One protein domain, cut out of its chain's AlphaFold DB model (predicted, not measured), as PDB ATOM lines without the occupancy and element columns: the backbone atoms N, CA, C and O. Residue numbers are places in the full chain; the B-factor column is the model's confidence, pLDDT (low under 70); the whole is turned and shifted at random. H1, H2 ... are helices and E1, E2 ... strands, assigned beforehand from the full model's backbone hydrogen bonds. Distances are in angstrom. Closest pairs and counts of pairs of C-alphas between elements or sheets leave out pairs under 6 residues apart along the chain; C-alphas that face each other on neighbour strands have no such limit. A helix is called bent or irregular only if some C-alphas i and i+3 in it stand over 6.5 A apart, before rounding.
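Overview. This is residues 4 to 37 and 48 to 180 of the 690 residues of an uncharacterized protein of Mesocestoides corti (UniProt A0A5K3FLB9). The short helix H4 forms the core of a helical body, crossed steeply by H5 on one side and by the hairpin of H6 and H7 on the other. Beyond H5, H2 runs side by side with it, H1 folds back on H2, and H3 crosses H1; the small strand hairpin E1 and E2 lies toward the end of the body where H5 begins. The printed part has 167 residues with seven named helices and two named strands, in the order H1 H2 H3 H4 E1 E2 H5 H6 H7; the sheet, order E1 - E2, is antiparallel and the class is mostly helix. The whole is compact, with a radius of gyration of the C-alphas of 15.3 A and spans of 46 by 35 by 26 A.

Along the chain. H1 is residues 4 to 13, with C-alpha 4 at (-4.901, 31.127, -29.956). H2 is residues 19 to 34, 22.2 A long, H3 residues 52 to 63, and H4 residues 75 to 86, with C-alpha 75 at (12.907, 25.799, -44.525). The strands are E1, residues 99 to 101, and E2, residues 109 to 111. H5, residues 114 to 135, is 29.5 A long; it has a kink of 48 degrees near residue 121 and is irregular, with C-alphas 119 and 122 7.4 A apart. H6, residues 142 to 157, is 24.9 A long and irregular, with C-alphas 154 and 157 7.2 A apart. H7, residues 159 to 179, is 30.3 A long and ends with C-alpha 179 at (9.654, 48.441, -51.319).

Arrangement. H4 is the hub. It touches H5 with residues 81 to 86 alone, at a steep tilt of 55 degrees, closest C-alphas Arg 85 and Gly 125, 4.2 A. It touches H6 with residues 75 to 79 alone, closest C-alphas Asp 75 and Ala 151, 4.6 A. H7 touches H4 with residues 160 to 165 alone, closest C-alphas Phe 82 and Pro 161, 5.2 A. H6 and H7 form a hairpin at a shallow tilt of 18 degrees, closest C-alphas Ala 155 and Arg 162, 5.2 A. H2 touches H5, the same way at a shallow tilt of 14 degrees, closest C-alphas Tyr 23 and Ile 124, 5.3 A. H1 and H2 form a hairpin, closest C-alphas Leu 6 and Cys 32, 5.9 A. H3 touches H1 with residues 57 to 61 alone, closest C-alphas Met 10 and Ala 61, 5.9 A. In the hairpin E1 and E2, N 100 and O 110 are within hydrogen-bond range at 2.9 A. Every O i to N i+4 pair is within range in H1, H2, H3 and H4; H5 has 16 of 18, H6 10 of 12 and H7 16 of 17.

Size, cuts and confidence. The C-alphas farthest apart, Thr 96 and Ser 180, are 48.1 A apart. Residues 38 to 47 are not printed, and C-alphas 37 and 48 are 20.8 A apart across the cut. The links H3 to H4 and H4 to E1 are long. Mean pLDDT of the printed part is 84.3; residues 36 to 37, 88 to 98 and 180 are under 70.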
ATOM      1  N   PRO A   4      -4.131  32.260 -30.482       84.12
ATOM      2  CA  PRO A   4      -4.901  31.127 -29.956       84.12
ATOM      3  C   PRO A   4      -5.475  30.206 -31.040       84.12
ATOM      4  O   PRO A   4      -5.496  28.983 -30.888       84.12
ATOM      5  N   ASP A   5      -5.944  30.776 -32.151       85.25
ATOM      6  CA  ASP A   5      -6.436  29.984 -33.282       85.25
ATOM      7  C   ASP A   5      -5.287  29.261 -34.009       85.25
ATOM      8  O   ASP A   5      -5.464  28.141 -34.495       85.25
ATOM      9  N   LEU A   6      -4.101  29.875 -34.078       86.25
ATOM     10  CA  LEU A   6      -2.906  29.258 -34.653       86.25
ATOM     11  C   LEU A   6      -2.386  28.096 -33.795       86.25
ATOM     12  O   LEU A   6      -2.009  27.068 -34.354       86.25
ATOM     13  N   GLU A   7      -2.404  28.223 -32.469       87.88
ATOM     14  CA  GLU A   7      -2.024  27.155 -31.535       87.88
ATOM     15  C   GLU A   7      -2.906  25.915 -31.736       87.88
ATOM     16  O   GLU A   7      -2.396  24.833 -32.035       87.88
ATOM     17  N   LYS A   8      -4.237  26.091 -31.737       87.94
ATOM     18  CA  LYS A   8      -5.195  25.015 -32.060       87.94
ATOM     19  C   LYS A   8      -4.951  24.417 -33.447       87.94
ATOM     20  O   LYS A   8      -5.065  23.208 -33.642       87.94
ATOM     21  N   CYS A   9      -4.602  25.252 -34.426       89.25
ATOM     22  CA  CYS A   9      -4.269  24.785 -35.769       89.25
ATOM     23  C   CYS A   9      -3.014  23.888 -35.772       89.25
ATOM     24  O   CYS A   9      -2.988  22.884 -36.488       89.25
ATOM     25  N   MET A  10      -1.992  24.213 -34.972       89.44
ATOM     26  CA  MET A  10      -0.775  23.402 -34.835       89.44
ATOM     27  C   MET A  10      -1.024  22.096 -34.069       89.44
ATOM     28  O   MET A  10      -0.457  21.067 -34.434       89.44
ATOM     29  N   GLU A  11      -1.919  22.085 -33.078       87.06
ATOM     30  CA  GLU A  11      -2.354  20.846 -32.410       87.06
ATOM     31  C   GLU A  11      -2.981  19.850 -33.398       87.06
ATOM     32  O   GLU A  11      -2.692  18.649 -33.359       87.06
ATOM     33  N   CYS A  12      -3.821  20.342 -34.317       84.81
ATOM     34  CA  CYS A  12      -4.389  19.528 -35.393       84.81
ATOM     35  C   CYS A  12      -3.300  19.007 -36.342       84.81
ATOM     36  O   CYS A  12      -3.354  17.852 -36.767       84.81
ATOM     37  N   ALA A  13      -2.286  19.826 -36.636       85.75
ATOM     38  CA  ALA A  13      -1.201  19.470 -37.548       85.75
ATOM     39  C   ALA A  13      -0.387  18.250 -37.080       85.75
ATOM     40  O   ALA A  13       0.061  17.451 -37.903       85.75
ATOM     41  N   ALA A  14      -0.247  18.056 -35.763       81.31
ATOM     42  CA  ALA A  14       0.476  16.922 -35.186       81.31
ATOM     43  C   ALA A  14      -0.210  15.565 -35.439       81.31
ATOM     44  O   ALA A  14       0.427  14.517 -35.305       81.31
ATOM     45  N   LYS A  15      -1.500  15.576 -35.801       84.38
ATOM     46  CA  LYS A  15      -2.342  14.382 -35.968       84.38
ATOM     47  C   LYS A  15      -2.678  14.066 -37.430       84.38
ATOM     48  O   LYS A  15      -3.382  13.092 -37.664       84.38
ATOM     49  N   ILE A  16      -2.172  14.844 -38.396       86.12
ATOM     50  CA  ILE A  16      -2.486  14.652 -39.821       86.12
ATOM     51  C   ILE A  16      -2.032  13.265 -40.286       86.12
ATOM     52  O   ILE A  16      -0.841  12.944 -40.308       86.12
ATOM     53  N   SER A  17      -3.002  12.471 -40.718       83.31
ATOM     54  CA  SER A  17      -2.839  11.128 -41.268       83.31
ATOM     55  C   SER A  17      -3.456  10.998 -42.665       83.31
ATOM     56  O   SER A  17      -2.926  10.262 -43.502       83.31
ATOM     57  N   THR A  18      -4.500  11.780 -42.966       84.88
ATOM     58  CA  THR A  18      -5.221  11.765 -44.250       84.88
ATOM     59  C   THR A  18      -5.093  13.085 -45.022       84.88
ATOM     60  O   THR A  18      -4.709  14.121 -44.481       84.88
ATOM     61  N   SER A  19      -5.432  13.072 -46.317       84.69
ATOM     62  CA  SER A  19      -5.458  14.304 -47.132       84.69
ATOM     63  C   SER A  19      -6.604  15.246 -46.800       84.69
ATOM     64  O   SER A  19      -6.508  16.437 -47.089       84.69
ATOM     65  N   VAL A  20      -7.679  14.735 -46.198       87.50
ATOM     66  CA  VAL A  20      -8.791  15.568 -45.723       87.50
ATOM     67  C   VAL A  20      -8.326  16.414 -44.546       87.50
ATOM     68  O   VAL A  20      -8.459  17.633 -44.582       87.50
ATOM     69  N   GLU A  21      -7.685  15.779 -43.563       89.06
ATOM     70  CA  GLU A  21      -7.096  16.455 -42.402       89.06
ATOM     71  C   GLU A  21      -6.022  17.463 -42.828       89.06
ATOM     72  O   GLU A  21      -5.973  18.577 -42.311       89.06
ATOM     73  N   GLU A  22      -5.187  17.109 -43.812       90.50
ATOM     74  CA  GLU A  22      -4.195  18.027 -44.381       90.50
ATOM     75  C   GLU A  22      -4.857  19.256 -45.022       90.50
ATOM     76  O   GLU A  22      -4.423  20.388 -44.807       90.50
ATOM     77  N   TYR A  23      -5.924  19.047 -45.797       90.12
ATOM     78  CA  TYR A  23      -6.683  20.132 -46.411       90.12
ATOM     79  C   TYR A  23      -7.329  21.046 -45.360       90.12
ATOM     80  O   TYR A  23      -7.188  22.266 -45.452       90.12
ATOM     81  N   GLU A  24      -7.990  20.481 -44.348       90.69
ATOM     82  CA  GLU A  24      -8.601  21.236 -43.248       90.69
ATOM     83  C   GLU A  24      -7.566  22.054 -42.476       90.69
ATOM     84  O   GLU A  24      -7.773  23.246 -42.229       90.69
ATOM     85  N   PHE A  25      -6.420  21.445 -42.171       93.00
ATOM     86  CA  PHE A  25      -5.293  22.127 -41.554       93.00
ATOM     87  C   PHE A  25      -4.817  23.315 -42.402       93.00
ATOM     88  O   PHE A  25      -4.744  24.431 -41.892       93.00
ATOM     89  N   LEU A  26      -4.536  23.116 -43.695       92.69
ATOM     90  CA  LEU A  26      -4.039  24.191 -44.561       92.69
ATOM     91  C   LEU A  26      -5.056  25.330 -44.708       92.69
ATOM     92  O   LEU A  26      -4.661  26.496 -44.773       92.69
ATOM     93  N   ILE A  27      -6.359  25.025 -44.738       91.94
ATOM     94  CA  ILE A  27      -7.405  26.056 -44.785       91.94
ATOM     95  C   ILE A  27      -7.399  26.870 -43.500       91.94
ATOM     96  O   ILE A  27      -7.449  28.101 -43.554       91.94
ATOM     97  N   ASN A  28      -7.375  26.196 -42.351       91.25
ATOM     98  CA  ASN A  28      -7.392  26.859 -41.054       91.25
ATOM     99  C   ASN A  28      -6.134  27.707 -40.874       91.25
ATOM    100  O   ASN A  28      -6.247  28.881 -40.528       91.25
ATOM    101  N   LEU A  29      -4.970  27.182 -41.258       91.44
ATOM    102  CA  LEU A  29      -3.722  27.931 -41.258       91.44
ATOM    103  C   LEU A  29      -3.815  29.167 -42.162       91.44
ATOM    104  O   LEU A  29      -3.524  30.272 -41.715       91.44
ATOM    105  N   SER A  30      -4.289  29.021 -43.404       89.94
ATOM    106  CA  SER A  30      -4.498  30.156 -44.314       89.94
ATOM    107  C   SER A  30      -5.415  31.226 -43.701       89.94
ATOM    108  O   SER A  30      -5.113  32.418 -43.786       89.94
ATOM    109  N   LYS A  31      -6.500  30.835 -43.019       88.50
ATOM    110  CA  LYS A  31      -7.386  31.774 -42.309       88.50
ATOM    111  C   LYS A  31      -6.660  32.488 -41.164       88.50
ATOM    112  O   LYS A  31      -6.770  33.709 -41.069       88.50
ATOM    113  N   CYS A  32      -5.902  31.765 -40.336       87.44
ATOM    114  CA  CYS A  32      -5.144  32.341 -39.219       87.44
ATOM    115  C   CYS A  32      -4.089  33.352 -39.694       87.44
ATOM    116  O   CYS A  32      -3.913  34.403 -39.072       87.44
ATOM    117  N   LEU A  33      -3.425  33.062 -40.819       84.62
ATOM    118  CA  LEU A  33      -2.401  33.922 -41.417       84.62
ATOM    119  C   LEU A  33      -2.992  35.160 -42.115       84.62
ATOM    120  O   LEU A  33      -2.379  36.225 -42.087       84.62
ATOM    121  N   ASN A  34      -4.188  35.048 -42.705       73.81
ATOM    122  CA  ASN A  34      -4.856  36.147 -43.416       73.81
ATOM    123  C   ASN A  34      -5.672  37.090 -42.504       73.81
ATOM    124  O   ASN A  34      -6.093  38.159 -42.954       73.81
ATOM    125  N   LYS A  35      -5.886  36.748 -41.225       71.44
ATOM    126  CA  LYS A  35      -6.464  37.668 -40.230       71.44
ATOM    127  C   LYS A  35      -5.477  38.815 -39.949       71.44
ATOM    128  O   LYS A  35      -4.469  38.627 -39.255       71.44
ATOM    129  N   LYS A  36      -5.773  40.015 -40.474       54.09
ATOM    130  CA  LYS A  36      -5.042  41.255 -40.149       54.09
ATOM    131  C   LYS A  36      -5.053  41.455 -38.629       54.09
ATOM    132  O   LYS A  36      -6.126  41.546 -38.042       54.09
ATOM    133  N   SER A  37      -3.881  41.505 -37.995       45.31
ATOM    134  CA  SER A  37      -3.772  42.039 -36.631       45.31
ATOM    135  C   SER A  37      -4.109  43.530 -36.684       45.31
ATOM    136  O   SER A  37      -3.654  44.233 -37.582       45.31
ATOM    137  N   LEU A  48      15.985  43.764 -39.100       79.06
ATOM    138  CA  LEU A  48      16.676  43.178 -40.258       79.06
ATOM    139  C   LEU A  48      17.055  41.701 -40.062       79.06
ATOM    140  O   LEU A  48      17.401  41.015 -41.022       79.06
ATOM    141  N   LEU A  49      17.007  41.193 -38.830       82.81
ATOM    142  CA  LEU A  49      17.490  39.851 -38.506       82.81
ATOM    143  C   LEU A  49      16.365  38.820 -38.507       82.81
ATOM    144  O   LEU A  49      16.549  37.720 -39.029       82.81
ATOM    145  N   LYS A  50      15.210  39.153 -37.917       85.75
ATOM    146  CA  LYS A  50      14.154  38.177 -37.622       85.75
ATOM    147  C   LYS A  50      12.765  38.667 -38.006       85.75
ATOM    148  O   LYS A  50      12.442  39.838 -37.846       85.75
ATOM    149  N   ASP A  51      11.937  37.727 -38.452       85.94
ATOM    150  CA  ASP A  51      10.506  37.933 -38.679       85.94
ATOM    151  C   ASP A  51       9.716  37.324 -37.511       85.94
ATOM    152  O   ASP A  51       9.743  36.110 -37.287       85.94
ATOM    153  N   GLN A  52       9.020  38.178 -36.757       84.38
ATOM    154  CA  GLN A  52       8.307  37.779 -35.546       84.38
ATOM    155  C   GLN A  52       7.179  36.781 -35.833       84.38
ATOM    156  O   GLN A  52       6.983  35.846 -35.059       84.38
ATOM    157  N   ASP A  53       6.488  36.925 -36.965       85.38
ATOM    158  CA  ASP A  53       5.405  36.019 -37.349       85.38
ATOM    159  C   ASP A  53       5.950  34.607 -37.629       85.38
ATOM    160  O   ASP A  53       5.328  33.609 -37.259       85.38
ATOM    161  N   LEU A  54       7.141  34.502 -38.232       87.06
ATOM    162  CA  LEU A  54       7.791  33.210 -38.476       87.06
ATOM    163  C   LEU A  54       8.281  32.557 -37.181       87.06
ATOM    164  O   LEU A  54       8.166  31.339 -37.036       87.06
ATOM    165  N   LEU A  55       8.786  33.347 -36.229       86.81
ATOM    166  CA  LEU A  55       9.202  32.841 -34.918       86.81
ATOM    167  C   LEU A  55       8.025  32.291 -34.109       86.81
ATOM    168  O   LEU A  55       8.170  31.247 -33.479       86.81
ATOM    169  N   VAL A  56       6.869  32.963 -34.142       88.38
ATOM    170  CA  VAL A  56       5.652  32.492 -33.461       88.38
ATOM    171  C   VAL A  56       5.201  31.149 -34.038       88.38
ATOM    172  O   VAL A  56       4.944  30.215 -33.282       88.38
ATOM    173  N   ILE A  57       5.177  31.012 -35.369       88.62
ATOM    174  CA  ILE A  57       4.851  29.742 -36.037       88.62
ATOM    175  C   ILE A  57       5.831  28.636 -35.620       88.62
ATOM    176  O   ILE A  57       5.407  27.522 -35.313       88.62
ATOM    177  N   GLU A  58       7.134  28.928 -35.597       88.06
ATOM    178  CA  GLU A  58       8.159  27.956 -35.207       88.06
ATOM    179  C   GLU A  58       8.022  27.528 -33.734       88.06
ATOM    180  O   GLU A  58       8.163  26.342 -33.427       88.06
ATOM    181  N   ALA A  59       7.731  28.468 -32.830       87.94
ATOM    182  CA  ALA A  59       7.554  28.200 -31.404       87.94
ATOM    183  C   ALA A  59       6.336  27.303 -31.138       87.94
ATOM    184  O   ALA A  59       6.485  26.245 -30.524       87.94
ATOM    185  N   LEU A  60       5.170  27.658 -31.687       90.12
ATOM    186  CA  LEU A  60       3.941  26.871 -31.528       90.12
ATOM    187  C   LEU A  60       4.083  25.469 -32.134       90.12
ATOM    188  O   LEU A  60       3.632  24.479 -31.563       90.12
ATOM    189  N   ALA A  61       4.761  25.343 -33.277       88.88
ATOM    190  CA  ALA A  61       5.029  24.035 -33.863       88.88
ATOM    191  C   ALA A  61       5.929  23.170 -32.965       88.88
ATOM    192  O   ALA A  61       5.666  21.975 -32.796       88.88
ATOM    193  N   LYS A  62       6.958  23.766 -32.344       88.69
ATOM    194  CA  LYS A  62       7.853  23.076 -31.401       88.69
ATOM    195  C   LYS A  62       7.117  22.578 -30.159       88.69
ATOM    196  O   LYS A  62       7.368  21.445 -29.748       88.69
ATOM    197  N   GLU A  63       6.191  23.361 -29.608       89.94
ATOM    198  CA  GLU A  63       5.334  22.943 -28.485       89.94
ATOM    199  C   GLU A  63       4.524  21.685 -28.829       89.94
ATOM    200  O   GLU A  63       4.426  20.758 -28.025       89.94
ATOM    201  N   GLN A  64       4.068  21.588 -30.080       89.50
ATOM    202  CA  GLN A  64       3.339  20.433 -30.609       89.50
ATOM    203  C   GLN A  64       4.248  19.319 -31.167       89.50
ATOM    204  O   GLN A  64       3.770  18.368 -31.789       89.50
ATOM    205  N   LYS A  65       5.570  19.390 -30.936       87.81
ATOM    206  CA  LYS A  65       6.592  18.435 -31.426       87.81
ATOM    207  C   LYS A  65       6.641  18.299 -32.957       87.81
ATOM    208  O   LYS A  65       7.036  17.256 -33.493       87.81
ATOM    209  N   ILE A  66       6.263  19.353 -33.671       88.31
ATOM    210  CA  ILE A  66       6.350  19.450 -35.126       88.31
ATOM    211  C   ILE A  66       7.641  20.179 -35.479       88.31
ATOM    212  O   ILE A  66       7.844  21.334 -35.112       88.31
ATOM    213  N   ILE A  67       8.520  19.506 -36.221       88.81
ATOM    214  CA  ILE A  67       9.757  20.115 -36.695       88.81
ATOM    215  C   ILE A  67       9.510  20.697 -38.085       88.81
ATOM    216  O   ILE A  67       9.353  19.962 -39.057       88.81
ATOM    217  N   LEU A  68       9.470  22.028 -38.162       89.88
ATOM    218  CA  LEU A  68       9.277  22.785 -39.404       89.88
ATOM    219  C   LEU A  68      10.590  23.193 -40.083       89.88
ATOM    220  O   LEU A  68      10.557  23.823 -41.139       89.88
ATOM    221  N   SER A  69      11.726  22.872 -39.462       89.44
ATOM    222  CA  SER A  69      13.059  23.276 -39.900       89.44
ATOM    223  C   SER A  69      14.027  22.094 -39.984       89.44
ATOM    224  O   SER A  69      14.084  21.295 -39.052       89.44
ATOM    225  N   SER A  70      14.846  22.028 -41.027       84.88
ATOM    226  CA  SER A  70      15.974  21.103 -41.160       84.88
ATOM    227  C   SER A  70      17.312  21.771 -40.820       84.88
ATOM    228  O   SER A  70      18.138  21.186 -40.125       84.88
ATOM    229  N   GLN A  71      17.510  23.011 -41.276       82.88
ATOM    230  CA  GLN A  71      18.747  23.785 -41.147       82.88
ATOM    231  C   GLN A  71      18.461  25.256 -40.829       82.88
ATOM    232  O   GLN A  71      19.116  25.832 -39.964       82.88
ATOM    233  N   ALA A  72      17.486  25.864 -41.507       83.00
ATOM    234  CA  ALA A  72      17.050  27.241 -41.276       83.00
ATOM    235  C   ALA A  72      15.586  27.284 -40.817       83.00
ATOM    236  O   ALA A  72      14.812  26.365 -41.089       83.00
ATOM    237  N   THR A  73      15.184  28.354 -40.124       85.00
ATOM    238  CA  THR A  73      13.803  28.505 -39.639       85.00
ATOM    239  C   THR A  73      12.805  28.279 -40.777       85.00
ATOM    240  O   THR A  73      12.877  28.960 -41.792       85.00
ATOM    241  N   LEU A  74      11.856  27.356 -40.596       90.12
ATOM    242  CA  LEU A  74      10.763  27.063 -41.536       90.12
ATOM    243  C   LEU A  74      11.178  26.615 -42.955       90.12
ATOM    244  O   LEU A  74      10.332  26.593 -43.848       90.12
ATOM    245  N   ASP A  75      12.439  26.247 -43.201       93.19
ATOM    246  CA  ASP A  75      12.907  25.799 -44.525       93.19
ATOM    247  C   ASP A  75      12.110  24.583 -45.053       93.19
ATOM    248  O   ASP A  75      11.676  24.572 -46.209       93.19
ATOM    249  N   TRP A  76      11.826  23.605 -44.189       94.62
ATOM    250  CA  TRP A  76      11.029  22.424 -44.491       94.62
ATOM    251  C   TRP A  76       9.567  22.789 -44.703       94.62
ATOM    252  O   TRP A  76       8.945  22.277 -45.627       94.62
ATOM    253  N   PHE A  77       9.020  23.710 -43.907       94.31
ATOM    254  CA  PHE A  77       7.656  24.197 -44.101       94.31
ATOM    255  C   PHE A  77       7.478  24.871 -45.470       94.31
ATOM    256  O   PHE A  77       6.530  24.561 -46.195       94.31
ATOM    257  N   VAL A  78       8.418  25.737 -45.869       94.81
ATOM    258  CA  VAL A  78       8.411  26.360 -47.200       94.81
ATOM    259  C   VAL A  78       8.538  25.295 -48.287       94.81
ATOM    260  O   VAL A  78       7.743  25.285 -49.225       94.81
ATOM    261  N   PHE A  79       9.486  24.366 -48.156       94.56
ATOM    262  CA  PHE A  79       9.633  23.248 -49.087       94.56
ATOM    263  C   PHE A  79       8.337  22.429 -49.227       94.56
ATOM    264  O   PHE A  79       7.867  22.200 -50.343       94.56
ATOM    265  N   TYR A  80       7.722  22.057 -48.103       93.56
ATOM    266  CA  TYR A  80       6.474  21.303 -48.021       93.56
ATOM    267  C   TYR A  80       5.338  21.986 -48.794       93.56
ATOM    268  O   TYR A  80       4.698  21.335 -49.623       93.56
ATOM    269  N   LEU A  81       5.129  23.296 -48.613       94.31
ATOM    270  CA  LEU A  81       4.092  24.042 -49.342       94.31
ATOM    271  C   LEU A  81       4.287  23.963 -50.863       94.31
ATOM    272  O   LEU A  81       3.327  23.754 -51.607       94.31
ATOM    273  N   PHE A  82       5.529  24.099 -51.334       93.88
ATOM    274  CA  PHE A  82       5.841  24.008 -52.760       93.88
ATOM    275  C   PHE A  82       5.688  22.583 -53.295       93.88
ATOM    276  O   PHE A  82       5.132  22.406 -54.381       93.88
ATOM    277  N   CYS A  83       6.101  21.567 -52.537       90.62
ATOM    278  CA  CYS A  83       5.851  20.165 -52.875       90.62
ATOM    279  C   CYS A  83       4.354  19.896 -53.028       90.62
ATOM    280  O   CYS A  83       3.917  19.413 -54.070       90.62
ATOM    281  N   ARG A  84       3.535  20.294 -52.051       89.50
ATOM    282  CA  ARG A  84       2.083  20.070 -52.109       89.50
ATOM    283  C   ARG A  84       1.373  20.877 -53.188       89.50
ATOM    284  O   ARG A  84       0.268  20.504 -53.552       89.50
ATOM    285  N   ARG A  85       1.978  21.945 -53.715       90.00
ATOM    286  CA  ARG A  85       1.402  22.765 -54.793       90.00
ATOM    287  C   ARG A  85       1.802  22.329 -56.202       90.00
ATOM    288  O   ARG A  85       1.042  22.562 -57.146       90.00
ATOM    289  N   TYR A  86       3.017  21.815 -56.368       86.31
ATOM    290  CA  TYR A  86       3.625  21.617 -57.687       86.31
ATOM    291  C   TYR A  86       4.015  20.168 -57.970       86.31
ATOM    292  O   TYR A  86       4.188  19.809 -59.134       86.31
ATOM    293  N   ASP A  87       4.109  19.326 -56.942       77.12
ATOM    294  CA  ASP A  87       4.537  17.934 -57.057       77.12
ATOM    295  C   ASP A  87       3.354  16.957 -57.036       77.12
ATOM    296  O   ASP A  87       3.318  15.980 -56.298       77.12
ATOM    297  N   HIS A  88       2.331  17.246 -57.842       61.47
ATOM    298  CA  HIS A  88       1.128  16.410 -57.917       61.47
ATOM    299  C   HIS A  88       1.318  15.145 -58.769       61.47
ATOM    300  O   HIS A  88       0.444  14.286 -58.780       61.47
ATOM    301  N   ASN A  89       2.429  15.052 -59.511       49.91
ATOM    302  CA  ASN A  89       2.618  14.086 -60.596       49.91
ATOM    303  C   ASN A  89       4.059  13.571 -60.744       49.91
ATOM    304  O   ASN A  89       4.350  12.958 -61.777       49.91
ATOM    305  N   SER A  90       4.984  13.795 -59.794       44.84
ATOM    306  CA  SER A  90       6.272  13.106 -59.909       44.84
ATOM    307  C   SER A  90       6.054  11.615 -59.670       44.84
ATOM    308  O   SER A  90       5.990  11.089 -58.562       44.84
ATOM    309  N   ALA A  91       5.932  10.896 -60.781       37.94
ATOM    310  CA  ALA A  91       6.338   9.516 -60.857       37.94
ATOM    311  C   ALA A  91       7.839   9.478 -60.530       37.94
ATOM    312  O   ALA A  91       8.688   9.449 -61.421       37.94
ATOM    313  N   HIS A  92       8.185   9.533 -59.242       41.44
ATOM    314  CA  HIS A  92       9.469   9.021 -58.803       41.44
ATOM    315  C   HIS A  92       9.554   7.567 -59.308       41.44
ATOM    316  O   HIS A  92       8.624   6.787 -59.075       41.44
ATOM    317  N   PRO A  93      10.604   7.186 -60.062       37.09
ATOM    318  CA  PRO A  93      10.752   5.810 -60.517       37.09
ATOM    319  C   PRO A  93      10.809   4.858 -59.307       37.09
ATOM    320  O   PRO A  93      11.178   5.252 -58.200       37.09
ATOM    321  N   PRO A  94      10.377   3.604 -59.499       43.19
ATOM    322  CA  PRO A  94       9.458   2.928 -58.602       43.19
ATOM    323  C   PRO A  94      10.189   2.355 -57.396       43.19
ATOM    324  O   PRO A  94      10.879   1.344 -57.504       43.19
ATOM    325  N   LYS A  95       9.970   2.935 -56.220       39.84
ATOM    326  CA  LYS A  95      10.077   2.187 -54.969       39.84
ATOM    327  C   LYS A  95       8.858   2.508 -54.113       39.84
ATOM    328  O   LYS A  95       8.852   3.459 -53.349       39.84
ATOM    329  N   THR A  96       7.836   1.668 -54.308       48.59
ATOM    330  CA  THR A  96       6.738   1.364 -53.372       48.59
ATOM    331  C   THR A  96       5.833   2.530 -52.953       48.59
ATOM    332  O   THR A  96       6.184   3.311 -52.082       48.59
ATOM    333  N   SER A  97       4.601   2.527 -53.485       57.28
ATOM    334  CA  SER A  97       3.438   3.366 -53.117       57.28
ATOM    335  C   SER A  97       3.540   4.881 -53.393       57.28
ATOM    336  O   SER A  97       4.620   5.453 -53.283       57.28
ATOM    337  N   PRO A  98       2.426   5.553 -53.760       68.00
ATOM    338  CA  PRO A  98       2.407   7.006 -53.834       68.00
ATOM    339  C   PRO A  98       2.619   7.577 -52.429       68.00
ATOM    340  O   PRO A  98       1.985   7.136 -51.466       68.00
ATOM    341  N   SER A  99       3.523   8.543 -52.314       78.31
ATOM    342  CA  SER A  99       3.817   9.241 -51.069       78.31
ATOM    343  C   SER A  99       3.780  10.747 -51.284       78.31
ATOM    344  O   SER A  99       4.025  11.242 -52.384       78.31
ATOM    345  N   VAL A 100       3.434  11.478 -50.230       85.06
ATOM    346  CA  VAL A 100       3.376  12.944 -50.232       85.06
ATOM    347  C   VAL A 100       4.198  13.494 -49.077       85.06
ATOM    348  O   VAL A 100       4.324  12.847 -48.030       85.06
ATOM    349  N   ALA A 101       4.768  14.682 -49.277       87.94
ATOM    350  CA  ALA A 101       5.497  15.379 -48.226       87.94
ATOM    351  C   ALA A 101       4.559  15.685 -47.050       87.94
ATOM    352  O   ALA A 101       3.393  16.017 -47.264       87.94
ATOM    353  N   THR A 102       5.057  15.599 -45.818       89.31
ATOM    354  CA  THR A 102       4.311  16.032 -44.626       89.31
ATOM    355  C   THR A 102       4.901  17.310 -44.048       89.31
ATOM    356  O   THR A 102       6.046  17.669 -44.323       89.31
ATOM    357  N   ILE A 103       4.128  17.990 -43.203       90.25
ATOM    358  CA  ILE A 103       4.578  19.208 -42.531       90.25
ATOM    359  C   ILE A 103       5.721  18.968 -41.529       90.25
ATOM    360  O   ILE A 103       6.479  19.887 -41.239       90.25
ATOM    361  N   ASN A 104       5.879  17.747 -41.007       90.75
ATOM    362  CA  ASN A 104       6.871  17.444 -39.978       90.75
ATOM    363  C   ASN A 104       8.125  16.818 -40.596       90.75
ATOM    364  O   ASN A 104       8.086  15.682 -41.073       90.75
ATOM    365  N   PHE A 105       9.254  17.517 -40.507       87.56
ATOM    366  CA  PHE A 105      10.542  17.078 -41.046       87.56
ATOM    367  C   PHE A 105      10.987  15.702 -40.522       87.56
ATOM    368  O   PHE A 105      11.583  14.930 -41.265       87.56
ATOM    369  N   ASN A 106      10.642  15.344 -39.278       87.75
ATOM    370  CA  ASN A 106      10.974  14.030 -38.708       87.75
ATOM    371  C   ASN A 106      10.230  12.864 -39.375       87.75
ATOM    372  O   ASN A 106      10.662  11.716 -39.284       87.75
ATOM    373  N   LYS A 107       9.091  13.142 -40.014       86.56
ATOM    374  CA  LYS A 107       8.294  12.170 -40.770       86.56
ATOM    375  C   LYS A 107       8.029  12.745 -42.161       86.56
ATOM    376  O   LYS A 107       6.881  13.035 -42.490       86.56
ATOM    377  N   PRO A 108       9.075  12.932 -42.982       84.81
ATOM    378  CA  PRO A 108       9.024  13.831 -44.129       84.81
ATOM    379  C   PRO A 108       8.068  13.355 -45.228       84.81
ATOM    380  O   PRO A 108       7.591  14.169 -46.011       84.81
ATOM    381  N   TRP A 109       7.751  12.060 -45.262       87.81
ATOM    382  CA  TRP A 109       6.889  11.444 -46.262       87.81
ATOM    383  C   TRP A 109       5.840  10.557 -45.595       87.81
ATOM    384  O   TRP A 109       6.156   9.812 -44.665       87.81
ATOM    385  N   ARG A 110       4.604  10.603 -46.099       85.94
ATOM    386  CA  ARG A 110       3.534   9.654 -45.752       85.94
ATOM    387  C   ARG A 110       3.031   8.951 -47.005       85.94
ATOM    388  O   ARG A 110       2.975   9.568 -48.067       85.94
ATOM    389  N   SER A 111       2.665   7.680 -46.884       82.94
ATOM    390  CA  SER A 111       1.954   6.965 -47.943       82.94
ATOM    391  C   SER A 111       0.525   7.494 -48.073       82.94
ATOM    392  O   SER A 111      -0.067   7.969 -47.102       82.94
ATOM    393  N   ILE A 112      -0.023   7.431 -49.284       77.50
ATOM    394  CA  ILE A 112      -1.369   7.922 -49.575       77.50
ATOM    395  C   ILE A 112      -2.107   6.992 -50.535       77.50
ATOM    396  O   ILE A 112      -1.489   6.329 -51.372       77.50
ATOM    397  N   SER A 113      -3.437   6.955 -50.445       76.50
ATOM    398  CA  SER A 113      -4.256   6.314 -51.471       76.50
ATOM    399  C   SER A 113      -4.347   7.204 -52.722       76.50
ATOM    400  O   SER A 113      -4.420   8.433 -52.647       76.50
ATOM    401  N   THR A 114      -4.339   6.594 -53.907       73.56
ATOM    402  CA  THR A 114      -4.416   7.336 -55.178       73.56
ATOM    403  C   THR A 114      -5.760   8.046 -55.370       73.56
ATOM    404  O   THR A 114      -5.814   9.061 -56.061       73.56
ATOM    405  N   GLU A 115      -6.839   7.535 -54.776       76.50
ATOM    406  CA  GLU A 115      -8.183   8.118 -54.859       76.50
ATOM    407  C   GLU A 115      -8.341   9.360 -53.974       76.50
ATOM    408  O   GLU A 115      -8.860  10.381 -54.438       76.50
ATOM    409  N   GLU A 116      -7.837   9.330 -52.737       72.81
ATOM    410  CA  GLU A 116      -7.869  10.502 -51.852       72.81
ATOM    411  C   GLU A 116      -7.006  11.639 -52.405       72.81
ATOM    412  O   GLU A 116      -7.450  12.789 -52.435       72.81
ATOM    413  N   GLU A 117      -5.802  11.333 -52.906       79.38
ATOM    414  CA  GLU A 117      -4.930  12.356 -53.491       79.38
ATOM    415  C   GLU A 117      -5.555  12.965 -54.753       79.38
ATOM    416  O   GLU A 117      -5.537  14.184 -54.920       79.38
ATOM    417  N   LYS A 118      -6.210  12.171 -55.612       78.31
ATOM    418  CA  LYS A 118      -6.967  12.715 -56.758       78.31
ATOM    419  C   LYS A 118      -8.097  13.648 -56.326       78.31
ATOM    420  O   LYS A 118      -8.338  14.650 -56.992       78.31
ATOM    421  N   THR A 119      -8.769  13.336 -55.221       82.56
ATOM    422  CA  THR A 119      -9.928  14.104 -54.743       82.56
ATOM    423  C   THR A 119      -9.518  15.439 -54.115       82.56
ATOM    424  O   THR A 119     -10.180  16.456 -54.337       82.56
ATOM    425  N   PHE A 120      -8.418  15.463 -53.353       83.69
ATOM    426  CA  PHE A 120      -8.027  16.630 -52.553       83.69
ATOM    427  C   PHE A 120      -6.826  17.416 -53.088       83.69
ATOM    428  O   PHE A 120      -6.708  18.590 -52.743       83.69
ATOM    429  N   SER A 121      -5.981  16.855 -53.961       82.31
ATOM    430  CA  SER A 121      -4.756  17.515 -54.464       82.31
ATOM    431  C   SER A 121      -4.995  18.916 -55.026       82.31
ATOM    432  O   SER A 121      -4.263  19.842 -54.687       82.31
ATOM    433  N   VAL A 122      -6.051  19.113 -55.824       85.25
ATOM    434  CA  VAL A 122      -6.397  20.431 -56.388       85.25
ATOM    435  C   VAL A 122      -6.743  21.434 -55.285       85.25
ATOM    436  O   VAL A 122      -6.308  22.587 -55.326       85.25
ATOM    437  N   ARG A 123      -7.499  21.001 -54.268       89.06
ATOM    438  CA  ARG A 123      -7.918  21.857 -53.149       89.06
ATOM    439  C   ARG A 123      -6.744  22.179 -52.225       89.06
ATOM    440  O   ARG A 123      -6.553  23.344 -51.873       89.06
ATOM    441  N   ILE A 124      -5.923  21.179 -51.907       90.00
ATOM    442  CA  ILE A 124      -4.662  21.329 -51.169       90.00
ATOM    443  C   ILE A 124      -3.749  22.308 -51.905       90.00
ATOM    444  O   ILE A 124      -3.313  23.288 -51.309       90.00
ATOM    445  N   GLY A 125      -3.553  22.123 -53.213       88.25
ATOM    446  CA  GLY A 125      -2.760  23.019 -54.048       88.25
ATOM    447  C   GLY A 125      -3.278  24.458 -54.007       88.25
ATOM    448  O   GLY A 125      -2.506  25.379 -53.761       88.25
ATOM    449  N   SER A 126      -4.590  24.673 -54.157       88.69
ATOM    450  CA  SER A 126      -5.177  26.023 -54.078       88.69
ATOM    451  C   SER A 126      -4.966  26.696 -52.714       88.69
ATOM    452  O   SER A 126      -4.721  27.898 -52.638       88.69
ATOM    453  N   THR A 127      -4.995  25.912 -51.637       90.56
ATOM    454  CA  THR A 127      -4.833  26.423 -50.272       90.56
ATOM    455  C   THR A 127      -3.363  26.693 -49.954       90.56
ATOM    456  O   THR A 127      -3.034  27.735 -49.387       90.56
ATOM    457  N   ALA A 128      -2.460  25.817 -50.403       91.62
ATOM    458  CA  ALA A 128      -1.021  26.032 -50.342       91.62
ATOM    459  C   ALA A 128      -0.615  27.308 -51.100       91.62
ATOM    460  O   ALA A 128       0.193  28.078 -50.592       91.62
ATOM    461  N   GLU A 129      -1.226  27.598 -52.255       91.56
ATOM    462  CA  GLU A 129      -0.990  28.846 -53.002       91.56
ATOM    463  C   GLU A 129      -1.361  30.099 -52.189       91.56
ATOM    464  O   GLU A 129      -0.658  31.110 -52.248       91.56
ATOM    465  N   SER A 130      -2.431  30.040 -51.387       90.25
ATOM    466  CA  SER A 130      -2.812  31.142 -50.493       90.25
ATOM    467  C   SER A 130      -1.738  31.406 -49.430       90.25
ATOM    468  O   SER A 130      -1.369  32.557 -49.201       90.25
ATOM    469  N   ILE A 131      -1.163  30.352 -48.844       92.00
ATOM    470  CA  ILE A 131      -0.082  30.476 -47.854       92.00
ATOM    471  C   ILE A 131       1.230  30.920 -48.527       92.00
ATOM    472  O   ILE A 131       1.935  31.784 -48.012       92.00
ATOM    473  N   ILE A 132       1.536  30.406 -49.722       92.81
ATOM    474  CA  ILE A 132       2.672  30.851 -50.546       92.81
ATOM    475  C   ILE A 132       2.540  32.341 -50.909       92.81
ATOM    476  O   ILE A 132       3.541  33.061 -50.966       92.81
ATOM    477  N   SER A 133       1.315  32.825 -51.121       90.50
ATOM    478  CA  SER A 133       1.029  34.247 -51.336       90.50
ATOM    479  C   SER A 133       1.229  35.066 -50.061       90.50
ATOM    480  O   SER A 133       1.785  36.159 -50.128       90.50
ATOM    481  N   TRP A 134       0.863  34.531 -48.893       90.00
ATOM    482  CA  TRP A 134       1.196  35.148 -47.608       90.00
ATOM    483  C   TRP A 134       2.715  35.243 -47.390       90.00
ATOM    484  O   TRP A 134       3.186  36.291 -46.950       90.00
ATOM    485  N   LEU A 135       3.507  34.242 -47.799       89.25
ATOM    486  CA  LEU A 135       4.976  34.320 -47.747       89.25
ATOM    487  C   LEU A 135       5.536  35.500 -48.567       89.25
ATOM    488  O   LEU A 135       6.513  36.121 -48.157       89.25
ATOM    489  N   LEU A 136       4.882  35.903 -49.669       86.69
ATOM    490  CA  LEU A 136       5.275  37.113 -50.413       86.69
ATOM    491  C   LEU A 136       5.091  38.404 -49.606       86.69
ATOM    492  O   LEU A 136       5.692  39.431 -49.928       86.69
ATOM    493  N   THR A 137       4.242  38.384 -48.579       86.06
ATOM    494  CA  THR A 137       3.978  39.550 -47.727       86.06
ATOM    495  C   THR A 137       5.050  39.761 -46.654       86.06
ATOM    496  O   THR A 137       5.037  40.796 -45.997       86.06
ATOM    497  N   ARG A 138       5.969  38.803 -46.470       87.12
ATOM    498  CA  ARG A 138       6.944  38.823 -45.372       87.12
ATOM    499  C   ARG A 138       8.049  39.857 -45.584       87.12
ATOM    500  O   ARG A 138       8.466  40.021 -46.738       87.12
ATOM    501  N   PRO A 139       8.495  40.554 -44.520       85.38
ATOM    502  CA  PRO A 139       9.592  41.518 -44.578       85.38
ATOM    503  C   PRO A 139      10.903  40.857 -45.011       85.38
ATOM    504  O   PRO A 139      11.090  39.654 -44.844       85.38
ATOM    505  N   ILE A 140      11.819  41.656 -45.561       85.94
ATOM    506  CA  ILE A 140      13.167  41.196 -45.902       85.94
ATOM    507  C   ILE A 140      14.026  41.134 -44.634       85.94
ATOM    508  O   ILE A 140      14.295  42.153 -44.007       85.94
ATOM    509  N   THR A 141      14.433  39.928 -44.246       88.62
ATOM    510  CA  THR A 141      15.234  39.672 -43.039       88.62
ATOM    511  C   THR A 141      16.289  38.600 -43.310       88.62
ATOM    512  O   THR A 141      16.114  37.767 -44.201       88.62
ATOM    513  N   GLU A 142      17.377  38.571 -42.534       87.50
ATOM    514  CA  GLU A 142      18.395  37.508 -42.622       87.50
ATOM    515  C   GLU A 142      17.743  36.120 -42.509       87.50
ATOM    516  O   GLU A 142      18.024  35.220 -43.303       87.50
ATOM    517  N   GLN A 143      16.815  35.969 -41.558       90.38
ATOM    518  CA  GLN A 143      16.069  34.735 -41.337       90.38
ATOM    519  C   GLN A 143      15.275  34.304 -42.577       90.38
ATOM    520  O   GLN A 143      15.451  33.177 -43.032       90.38
ATOM    521  N   THR A 144      14.449  35.183 -43.157       90.62
ATOM    522  CA  THR A 144      13.613  34.853 -44.332       90.62
ATOM    523  C   THR A 144      14.449  34.490 -45.561       90.62
ATOM    524  O   THR A 144      14.116  33.550 -46.286       90.62
ATOM    525  N   LEU A 145      15.565  35.190 -45.781       91.88
ATOM    526  CA  LEU A 145      16.504  34.894 -46.864       91.88
ATOM    527  C   LEU A 145      17.121  33.501 -46.702       91.88
ATOM    528  O   LEU A 145      17.104  32.710 -47.647       91.88
ATOM    529  N   ARG A 146      17.600  33.169 -45.496       93.25
ATOM    530  CA  ARG A 146      18.159  31.841 -45.196       93.25
ATOM    531  C   ARG A 146      17.121  30.731 -45.292       93.25
ATOM    532  O   ARG A 146      17.447  29.658 -45.798       93.25
ATOM    533  N   THR A 147      15.877  30.987 -44.886       93.81
ATOM    534  CA  THR A 147      14.755  30.060 -45.084       93.81
ATOM    535  C   THR A 147      14.596  29.703 -46.560       93.81
ATOM    536  O   THR A 147      14.549  28.520 -46.898       93.81
ATOM    537  N   TYR A 148      14.561  30.697 -47.456       95.31
ATOM    538  CA  TYR A 148      14.462  30.442 -48.896       95.31
ATOM    539  C   TYR A 148      15.690  29.713 -49.445       95.31
ATOM    540  O   TYR A 148      15.528  28.735 -50.176       95.31
ATOM    541  N   SER A 149      16.901  30.150 -49.086       94.06
ATOM    542  CA  SER A 149      18.147  29.506 -49.520       94.06
ATOM    543  C   SER A 149      18.179  28.030 -49.131       94.06
ATOM    544  O   SER A 149      18.432  27.176 -49.984       94.06
ATOM    545  N   SER A 150      17.852  27.715 -47.877       94.31
ATOM    546  CA  SER A 150      17.834  26.339 -47.384       94.31
ATOM    547  C   SER A 150      16.692  25.519 -47.996       94.31
ATOM    548  O   SER A 150      16.932  24.416 -48.481       94.31
ATOM    549  N   ALA A 151      15.484  26.076 -48.142       94.25
ATOM    550  CA  ALA A 151      14.377  25.389 -48.818       94.25
ATOM    551  C   ALA A 151      14.720  25.012 -50.275       94.25
ATOM    552  O   ALA A 151      14.371  23.928 -50.746       94.25
ATOM    553  N   ILE A 152      15.445  25.878 -50.996       94.00
ATOM    554  CA  ILE A 152      15.929  25.593 -52.357       94.00
ATOM    555  C   ILE A 152      16.969  24.463 -52.352       94.00
ATOM    556  O   ILE A 152      17.001  23.652 -53.283       94.00
ATOM    557  N   GLN A 153      17.811  24.391 -51.319       91.62
ATOM    558  CA  GLN A 153      18.775  23.305 -51.150       91.62
ATOM    559  C   GLN A 153      18.081  21.971 -50.835       91.62
ATOM    560  O   GLN A 153      18.421  20.967 -51.457       91.62
ATOM    561  N   ILE A 154      17.054  21.962 -49.977       91.25
ATOM    562  CA  ILE A 154      16.216  20.776 -49.720       91.25
ATOM    563  C   ILE A 154      15.573  20.287 -51.028       91.25
ATOM    564  O   ILE A 154      15.570  19.092 -51.326       91.25
ATOM    565  N   ALA A 155      15.108  21.216 -51.870       89.69
ATOM    566  CA  ALA A 155      14.487  20.907 -53.155       89.69
ATOM    567  C   ALA A 155      15.456  20.393 -54.238       89.69
ATOM    568  O   ALA A 155      15.040  20.180 -55.379       89.69
ATOM    569  N   GLN A 156      16.744  20.171 -53.936       85.69
ATOM    570  CA  GLN A 156      17.713  19.698 -54.931       85.69
ATOM    571  C   GLN A 156      17.310  18.375 -55.593       85.69
ATOM    572  O   GLN A 156      17.526  18.217 -56.795       85.69
ATOM    573  N   GLY A 157      16.695  17.465 -54.828       79.25
ATOM    574  CA  GLY A 157      16.221  16.162 -55.306       79.25
ATOM    575  C   GLY A 157      14.836  16.171 -55.966       79.25
ATOM    576  O   GLY A 157      14.425  15.145 -56.504       79.25
ATOM    577  N   THR A 158      14.116  17.298 -55.950       82.81
ATOM    578  CA  THR A 158      12.719  17.406 -56.406       82.81
ATOM    579  C   THR A 158      12.555  18.584 -57.382       82.81
ATOM    580  O   THR A 158      12.223  19.707 -56.998       82.81
ATOM    581  N   PRO A 159      12.783  18.375 -58.694       79.06
ATOM    582  CA  PRO A 159      12.824  19.470 -59.668       79.06
ATOM    583  C   PRO A 159      11.472  20.178 -59.867       79.06
ATOM    584  O   PRO A 159      11.456  21.378 -60.155       79.06
ATOM    585  N   ALA A 160      10.352  19.465 -59.695       84.50
ATOM    586  CA  ALA A 160       8.999  19.997 -59.869       84.50
ATOM    587  C   ALA A 160       8.685  21.187 -58.933       84.50
ATOM    588  O   ALA A 160       8.326  22.248 -59.448       84.50
ATOM    589  N   PRO A 161       8.873  21.088 -57.601       89.00
ATOM    590  CA  PRO A 161       8.692  22.219 -56.683       89.00
ATOM    591  C   PRO A 161       9.848  23.231 -56.708       89.00
ATOM    592  O   PRO A 161       9.633  24.417 -56.446       89.00
ATOM    593  N   ARG A 162      11.065  22.805 -57.072       90.62
ATOM    594  CA  ARG A 162      12.276  23.644 -57.049       90.62
ATOM    595  C   ARG A 162      12.199  24.863 -57.970       90.62
ATOM    596  O   ARG A 162      12.532  25.976 -57.560       90.62
ATOM    597  N   LYS A 163      11.766  24.679 -59.221       91.81
ATOM    598  CA  LYS A 163      11.691  25.770 -60.214       91.81
ATOM    599  C   LYS A 163      10.687  26.867 -59.800       91.81
ATOM    600  O   LYS A 163      11.060  28.045 -59.835       91.81
ATOM    601  N   PRO A 164       9.448  26.540 -59.377       92.56
ATOM    602  CA  PRO A 164       8.523  27.509 -58.794       92.56
ATOM    603  C   PRO A 164       9.055  28.181 -57.525       92.56
ATOM    604  O   PRO A 164       8.906  29.396 -57.405       92.56
ATOM    605  N   LEU A 165       9.716  27.436 -56.628       94.75
ATOM    606  CA  LEU A 165      10.301  27.968 -55.391       94.75
ATOM    607  C   LEU A 165      11.350  29.049 -55.675       94.75
ATOM    608  O   LEU A 165      11.225  30.166 -55.177       94.75
ATOM    609  N   ILE A 166      12.317  28.767 -56.553       94.25
ATOM    610  CA  ILE A 166      13.323  29.751 -56.991       94.25
ATOM    611  C   ILE A 166      12.646  30.958 -57.644       94.25
ATOM    612  O   ILE A 166      12.985  32.108 -57.356       94.25
ATOM    613  N   SER A 167      11.645  30.724 -58.501       92.50
ATOM    614  CA  SER A 167      10.921  31.833 -59.118       92.50
ATOM    615  C   SER A 167      10.180  32.694 -58.098       92.50
ATOM    616  O   SER A 167      10.059  33.894 -58.349       92.50
ATOM    617  N   GLN A 168       9.633  32.110 -57.032       92.50
ATOM    618  CA  GLN A 168       8.945  32.840 -55.973       92.50
ATOM    619  C   GLN A 168       9.943  33.636 -55.138       92.50
ATOM    620  O   GLN A 168       9.740  34.834 -54.971       92.50
ATOM    621  N   ALA A 169      11.027  33.000 -54.684       94.56
ATOM    622  CA  ALA A 169      12.053  33.624 -53.855       94.56
ATOM    623  C   ALA A 169      12.653  34.860 -54.539       94.56
ATOM    624  O   ALA A 169      12.708  35.933 -53.949       94.56
ATOM    625  N   LEU A 170      12.998  34.755 -55.828       92.75
ATOM    626  CA  LEU A 170      13.530  35.890 -56.591       92.75
ATOM    627  C   LEU A 170      12.485  36.988 -56.841       92.75
ATOM    628  O   LEU A 170      12.831  38.166 -56.841       92.75
ATOM    629  N   ARG A 171      11.208  36.629 -57.050       89.94
ATOM    630  CA  ARG A 171      10.119  37.614 -57.189       89.94
ATOM    631  C   ARG A 171       9.866  38.359 -55.881       89.94
ATOM    632  O   ARG A 171       9.679  39.572 -55.913       89.94
ATOM    633  N   TRP A 172       9.857  37.640 -54.764       91.88
ATOM    634  CA  TRP A 172       9.737  38.207 -53.427       91.88
ATOM    635  C   TRP A 172      10.906  39.143 -53.118       91.88
ATOM    636  O   TRP A 172      10.660  40.301 -52.798       91.88
ATOM    637  N   LEU A 173      12.147  38.686 -53.320       88.88
ATOM    638  CA  LEU A 173      13.354  39.481 -53.090       88.88
ATOM    639  C   LEU A 173      13.327  40.785 -53.894       88.88
ATOM    640  O   LEU A 173      13.472  41.863 -53.328       88.88
ATOM    641  N   ALA A 174      13.076  40.695 -55.203       84.94
ATOM    642  CA  ALA A 174      13.016  41.859 -56.086       84.94
ATOM    643  C   ALA A 174      11.926  42.857 -55.665       84.94
ATOM    644  O   ALA A 174      12.136  44.068 -55.697       84.94
ATOM    645  N   ARG A 175      10.753  42.352 -55.264       82.94
ATOM    646  CA  ARG A 175       9.654  43.190 -54.778       82.94
ATOM    647  C   ARG A 175      10.017  43.876 -53.464       82.94
ATOM    648  O   ARG A 175       9.806  45.075 -53.343       82.94
ATOM    649  N   ARG A 176      10.569  43.133 -52.504       82.56
ATOM    650  CA  ARG A 176      10.900  43.649 -51.173       82.56
ATOM    651  C   ARG A 176      12.027  44.662 -51.198       82.56
ATOM    652  O   ARG A 176      11.892  45.679 -50.542       82.56
ATOM    653  N   LEU A 177      13.069  44.423 -51.991       77.81
ATOM    654  CA  LEU A 177      14.151  45.390 -52.162       77.81
ATOM    655  C   LEU A 177      13.670  46.696 -52.812       77.81
ATOM    656  O   LEU A 177      14.187  47.758 -52.497       77.81
ATOM    657  N   LYS A 178      12.661  46.633 -53.692       75.12
ATOM    658  CA  LYS A 178      12.043  47.829 -54.281       75.12
ATOM    659  C   LYS A 178      11.146  48.586 -53.293       75.12
ATOM    660  O   LYS A 178      10.979  49.790 -53.432       75.12
ATOM    661  N   GLU A 179      10.525  47.873 -52.358       71.88
ATOM    662  CA  GLU A 179       9.654  48.441 -51.319       71.88
ATOM    663  C   GLU A 179      10.434  48.896 -50.068       71.88
ATOM    664  O   GLU A 179       9.843  49.530 -49.201       71.88
ATOM    665  N   SER A 180      11.720  48.556 -49.939       68.00
ATOM    666  CA  SER A 180      12.528  48.855 -48.753       68.00
ATOM    667  C   SER A 180      13.342  50.138 -48.902       68.00
ATOM    668  O   SER A 180      14.062  50.278 -49.888       68.00
TER     669      SER A 180